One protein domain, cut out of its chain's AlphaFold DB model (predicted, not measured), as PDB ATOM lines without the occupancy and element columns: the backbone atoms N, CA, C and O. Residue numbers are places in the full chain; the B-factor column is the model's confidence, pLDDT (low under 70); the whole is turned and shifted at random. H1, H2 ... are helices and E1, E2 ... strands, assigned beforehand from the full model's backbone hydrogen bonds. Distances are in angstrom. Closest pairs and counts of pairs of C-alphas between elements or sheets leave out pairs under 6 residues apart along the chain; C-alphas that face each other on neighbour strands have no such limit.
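What this domain is: This is residues 2 to 46 of the 288 residues of the protein "Chromo domain-containing protein" of Cylicostephanus goldi (UniProt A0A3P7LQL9). A small hairpin of two short antiparallel strands, E1 and E2, is followed by a single helix, H1, which reaches away from it as an arm. The tip of the loop between the strands, residues 13 to 18, sticks out, and so do residues 35 to 46 of H1, which leaves a loose shape without a closed core. The printed part has 45 residues with two named strands and one named helix, in the order E1, E2, H1; the class is mixed, helices and strands. The radius of gyration of the C-alphas is 12.5 A, and the C-alphas span 33 by 29 by 18 A.

Where its parts are: E1 is residues 7 to 10, beginning at C-alpha 7 at (104.560, 151.872, 105.890). E2 is residues 21 to 24, ending at C-alpha 24 at (104.040, 147.641, 104.938). H1 is residues 31 to 46, 23.0 A from first to last C-alpha, ending at C-alpha 46 at (103.973, 166.017, 125.301).

How they stand to each other: E1 and E2 form a hairpin, antiparallel with 146 degrees between their directions. The C-alphas of Glu 7 and Pro 24 face each other at 4.4 A. N 8 and O 23 are within hydrogen-bond range at 2.8 A, as are N 23 and O 8 at 2.9 A. H1 and E1 are apart. In H1 every O i to N i+4 pair is within hydrogen-bond range.

The domain as a whole: The C-alphas of Arg 2 and Gly 14, the two farthest apart, are 34.9 A from each other. The printed part has no cut. The links E1 to E2, of 10 residues, and E2 to H1, of 6 residues, are short. The mean pLDDT of the printed part is 82.5, and residues 2 to 4 and 45 to 46 are under 70.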
ATOM      1  N   ARG A   2      91.387 155.905 100.655       43.97
ATOM      2  CA  ARG A   2      92.654 155.172 100.555       43.97
ATOM      3  C   ARG A   2      93.040 154.726 101.967       43.97
ATOM      4  O   ARG A   2      93.723 155.464 102.660       43.97
ATOM      5  N   ARG A   3      92.555 153.561 102.407       52.19
ATOM      6  CA  ARG A   3      93.109 152.872 103.584       52.19
ATOM      7  C   ARG A   3      94.358 152.114 103.135       52.19
ATOM      8  O   ARG A   3      94.318 150.898 103.018       52.19
ATOM      9  N   HIS A   4      95.415 152.834 102.775       56.97
ATOM     10  CA  HIS A   4      96.725 152.195 102.681       56.97
ATOM     11  C   HIS A   4      97.322 152.312 104.078       56.97
ATOM     12  O   HIS A   4      97.302 153.396 104.662       56.97
ATOM     13  N   GLY A   5      97.659 151.156 104.649       71.00
ATOM     14  CA  GLY A   5      98.191 151.034 105.999       71.00
ATOM     15  C   GLY A   5      99.489 151.813 106.170       71.00
ATOM     16  O   GLY A   5     100.030 152.378 105.222       71.00
ATOM     17  N   MET A   6      99.969 151.867 107.407       80.12
ATOM     18  CA  MET A   6     101.238 152.516 107.707       80.12
ATOM     19  C   MET A   6     102.383 151.723 107.053       80.12
ATOM     20  O   MET A   6     102.377 150.490 107.059       80.12
ATOM     21  N   GLU A   7     103.340 152.437 106.467       85.62
ATOM     22  CA  GLU A   7     104.560 151.872 105.890       85.62
ATOM     23  C   GLU A   7     105.755 152.343 106.717       85.62
ATOM     24  O   GLU A   7     105.813 153.499 107.148       85.62
ATOM     25  N   TYR A   8     106.713 151.451 106.934       84.81
ATOM     26  CA  TYR A   8     107.915 151.707 107.713       84.81
ATOM     27  C   TYR A   8     109.139 151.627 106.804       84.81
ATOM     28  O   TYR A   8     109.289 150.687 106.025       84.81
ATOM     29  N   LYS A   9     110.037 152.609 106.922       90.44
ATOM     30  CA  LYS A   9     111.336 152.598 106.243       90.44
ATOM     31  C   LYS A   9     112.331 151.796 107.083       90.44
ATOM     32  O   LYS A   9     112.640 152.185 108.210       90.44
ATOM     33  N   VAL A  10     112.834 150.690 106.548       89.12
ATOM     34  CA  VAL A  10     113.777 149.797 107.235       89.12
ATOM     35  C   VAL A  10     115.203 150.096 106.782       89.12
ATOM     36  O   VAL A  10     115.510 150.009 105.597       89.12
ATOM     37  N   ARG A  11     116.078 150.420 107.742       91.94
ATOM     38  CA  ARG A  11     117.525 150.612 107.549       91.94
ATOM     39  C   ARG A  11     118.263 149.342 107.962       91.94
ATOM     40  O   ARG A  11     118.296 148.996 109.146       91.94
ATOM     41  N   TRP A  12     118.894 148.664 107.011       87.62
ATOM     42  CA  TRP A  12     119.681 147.463 107.291       87.62
ATOM     43  C   TRP A  12     121.031 147.821 107.921       87.62
ATOM     44  O   TRP A  12     121.752 148.699 107.447       87.62
ATOM     45  N   ARG A  13     121.406 147.131 109.003       85.94
ATOM     46  CA  ARG A  13     122.706 147.340 109.660       85.94
ATOM     47  C   ARG A  13     123.841 146.950 108.710       85.94
ATOM     48  O   ARG A  13     123.827 145.856 108.158       85.94
ATOM     49  N   GLY A  14     124.815 147.843 108.539       91.06
ATOM     50  CA  GLY A  14     125.962 147.630 107.648       91.06
ATOM     51  C   GLY A  14     125.694 147.912 106.165       91.06
ATOM     52  O   GLY A  14     126.595 147.722 105.354       91.06
ATOM     53  N   TRP A  15     124.497 148.388 105.806       90.38
ATOM     54  CA  TRP A  15     124.169 148.816 104.445       90.38
ATOM     55  C   TRP A  15     123.956 150.330 104.394       90.38
ATOM     56  O   TRP A  15     123.543 150.956 105.374       90.38
ATOM     57  N   SER A  16     124.263 150.932 103.246       90.00
ATOM     58  CA  SER A  16     124.005 152.352 103.009       90.00
ATOM     59  C   SER A  16     122.518 152.618 102.756       90.00
ATOM     60  O   SER A  16     121.762 151.724 102.390       90.00
ATOM     61  N   GLU A  17     122.107 153.877 102.916       90.94
ATOM     62  CA  GLU A  17     120.709 154.326 102.791       90.94
ATOM     63  C   GLU A  17     120.035 153.968 101.460       90.94
ATOM     64  O   GLU A  17     118.817 153.856 101.381       90.94
ATOM     65  N   GLN A  18     120.818 153.756 100.402       93.12
ATOM     66  CA  GLN A  18     120.299 153.337  99.098       93.12
ATOM     67  C   GLN A  18     119.615 151.960  99.122       93.12
ATOM     68  O   GLN A  18     118.890 151.631  98.188       93.12
ATOM     69  N   PHE A  19     119.851 151.164 100.168       91.19
ATOM     70  CA  PHE A  19     119.214 149.865 100.385       91.19
ATOM     71  C   PHE A  19     118.061 149.933 101.388       91.19
ATOM     72  O   PHE A  19     117.569 148.893 101.821       91.19
ATOM     73  N   ASP A  20     117.642 151.133 101.791       92.69
ATOM     74  CA  ASP A  20     116.474 151.278 102.645       92.69
ATOM     75  C   ASP A  20     115.217 150.853 101.885       92.69
ATOM     76  O   ASP A  20     114.919 151.361 100.801       92.69
ATOM     77  N   GLU A  21     114.448 149.953 102.485       92.00
ATOM     78  CA  GLU A  21     113.204 149.455 101.907       92.00
ATOM     79  C   GLU A  21     112.001 150.004 102.674       92.00
ATOM     80  O   GLU A  21     112.011 150.090 103.904       92.00
ATOM     81  N   TRP A  22     110.943 150.359 101.946       91.75
ATOM     82  CA  TRP A  22     109.642 150.671 102.531       91.75
ATOM     83  C   TRP A  22     108.836 149.382 102.641       91.75
ATOM     84  O   TRP A  22     108.486 148.774 101.627       91.75
ATOM     85  N   LEU A  23     108.577 148.943 103.871       88.44
ATOM     86  CA  LEU A  23     107.796 147.746 104.152       88.44
ATOM     87  C   LEU A  23     106.431 148.126 104.741       88.44
ATOM     88  O   LEU A  23     106.364 148.978 105.629       88.44
ATOM     89  N   PRO A  24     105.339 147.483 104.298       88.25
ATOM     90  CA  PRO A  24     104.040 147.641 104.938       88.25
ATOM     91  C   PRO A  24     104.043 147.007 106.336       88.25
ATOM     92  O   PRO A  24     104.759 146.031 106.575       88.25
ATOM     93  N   ASP A  25     103.190 147.513 107.229       82.06
ATOM     94  CA  ASP A  25     103.001 147.015 108.605       82.06
ATOM     95  C   ASP A  25     102.840 145.483 108.683       82.06
ATOM     96  O   ASP A  25     103.460 144.820 109.506       82.06
ATOM     97  N   SER A  26     102.116 144.885 107.730       81.69
ATOM     98  CA  SER A  26     101.887 143.434 107.672       81.69
ATOM     99  C   SER A  26     103.140 142.585 107.422       81.69
ATOM    100  O   SER A  26     103.061 141.364 107.516       81.69
ATOM    101  N   LYS A  27     104.264 143.193 107.020       80.00
ATOM    102  CA  LYS A  27     105.540 142.509 106.740       80.00
ATOM    103  C   LYS A  27     106.608 142.819 107.803       80.00
ATOM    104  O   LYS A  27     107.739 142.360 107.689       80.00
ATOM    105  N   MET A  28     106.280 143.636 108.800       83.69
ATOM    106  CA  MET A  28     107.195 144.011 109.872       83.69
ATOM    107  C   MET A  28     107.050 143.006 111.025       83.69
ATOM    108  O   MET A  28     106.133 143.102 111.832       83.69
ATOM    109  N   ASP A  29     107.965 142.041 111.123       83.31
ATOM    110  CA  ASP A  29     107.930 140.978 112.149       83.31
ATOM    111  C   ASP A  29     108.333 141.457 113.569       83.31
ATOM    112  O   ASP A  29     108.694 140.655 114.429       83.31
ATOM    113  N   CYS A  30     108.292 142.767 113.840       82.00
ATOM    114  CA  CYS A  30     108.776 143.374 115.086       82.00
ATOM    115  C   CYS A  30     107.735 144.330 115.713       82.00
ATOM    116  O   CYS A  30     107.963 145.547 115.733       82.00
ATOM    117  N   PRO A  31     106.612 143.818 116.253       84.44
ATOM    118  CA  PRO A  31     105.550 144.647 116.836       84.44
ATOM    119  C   PRO A  31     106.040 145.506 118.016       84.44
ATOM    120  O   PRO A  31     105.675 146.678 118.113       84.44
ATOM    121  N   ASP A  32     106.938 144.977 118.850       84.75
ATOM    122  CA  ASP A  32     107.482 145.690 120.017       84.75
ATOM    123  C   ASP A  32     108.299 146.929 119.617       84.75
ATOM    124  O   ASP A  32     108.197 147.988 120.237       84.75
ATOM    125  N   ALA A  33     109.098 146.822 118.549       82.94
ATOM    126  CA  ALA A  33     109.920 147.927 118.058       82.94
ATOM    127  C   ALA A  33     109.055 149.054 117.473       82.94
ATOM    128  O   ALA A  33     109.334 150.237 117.683       82.94
ATOM    129  N   ILE A  34     107.982 148.679 116.774       84.31
ATOM    130  CA  ILE A  34     106.988 149.619 116.257       84.31
ATOM    131  C   ILE A  34     106.289 150.332 117.417       84.31
ATOM    132  O   ILE A  34     106.194 151.561 117.412       84.31
ATOM    133  N   GLN A  35     105.839 149.593 118.430       87.38
ATOM    134  CA  GLN A  35     105.166 150.173 119.589       87.38
ATOM    135  C   GLN A  35     106.069 151.164 120.335       87.38
ATOM    136  O   GLN A  35     105.658 152.299 120.577       87.38
ATOM    137  N   ALA A  36     107.320 150.784 120.609       88.19
ATOM    138  CA  ALA A  36     108.295 151.660 121.256       88.19
ATOM    139  C   ALA A  36     108.517 152.965 120.470       88.19
ATOM    140  O   ALA A  36     108.607 154.045 121.060       88.19
ATOM    141  N   TYR A  37     108.549 152.891 119.134       87.56
ATOM    142  CA  TYR A  37     108.627 154.079 118.287       87.56
ATOM    143  C   TYR A  37     107.403 154.990 118.471       87.56
ATOM    144  O   TYR A  37     107.566 156.184 118.737       87.56
ATOM    145  N   TRP A  38     106.182 154.452 118.398       87.38
ATOM    146  CA  TRP A  38     104.962 155.249 118.583       87.38
ATOM    147  C   TRP A  38     104.847 155.851 119.982       87.38
ATOM    148  O   TRP A  38     104.391 156.990 120.120       87.38
ATOM    149  N   ASP A  39     105.283 155.129 121.007       88.88
ATOM    150  CA  ASP A  39     105.278 155.627 122.377       88.88
ATOM    151  C   ASP A  39     106.306 156.754 122.548       88.88
ATOM    152  O   ASP A  39     105.961 157.821 123.061       88.88
ATOM    153  N   SER A  40     107.508 156.621 121.975       86.31
ATOM    154  CA  SER A  40     108.497 157.711 121.949       86.31
ATOM    155  C   SER A  40     107.981 158.976 121.237       86.31
ATOM    156  O   SER A  40     108.202 160.094 121.707       86.31
ATOM    157  N   GLN A  41     107.215 158.814 120.151       84.69
ATOM    158  CA  GLN A  41     106.606 159.923 119.410       84.69
ATOM    159  C   GLN A  41     105.502 160.635 120.204       84.69
ATOM    160  O   GLN A  41     105.318 161.846 120.058       84.69
ATOM    161  N   LYS A  42     104.753 159.911 121.044       83.69
ATOM    162  CA  LYS A  42     103.750 160.515 121.936       83.69
ATOM    163  C   LYS A  42     104.415 161.324 123.048       83.69
ATOM    164  O   LYS A  42     103.968 162.440 123.307       83.69
ATOM    165  N   HIS A  43     105.487 160.804 123.644       73.06
ATOM    166  CA  HIS A  43     106.227 161.496 124.704       73.06
ATOM    167  C   HIS A  43     106.921 162.769 124.197       73.06
ATOM    168  O   HIS A  43     106.742 163.825 124.800       73.06
ATOM    169  N   GLN A  44     107.571 162.735 123.025       72.25
ATOM    170  CA  GLN A  44     108.163 163.944 122.423       72.25
ATOM    171  C   GLN A  44     107.140 165.068 122.196       72.25
ATOM    172  O   GLN A  44     107.429 166.235 122.442       72.25
ATOM    173  N   LYS A  45     105.915 164.733 121.772       64.06
ATOM    174  CA  LYS A  45     104.848 165.728 121.563       64.06
ATOM    175  C   LYS A  45     104.253 166.275 122.864       64.06
ATOM    176  O   LYS A  45     103.548 167.285 122.821       64.06
ATOM    177  N   GLN A  46     104.476 165.603 123.993       59.28
ATOM    178  CA  GLN A  46     103.973 166.017 125.301       59.28
ATOM    179  C   GLN A  46     104.965 166.949 126.016       59.28
ATOM    180  O   GLN A  46     104.526 167.934 126.609       59.28
TER     181      GLN A  46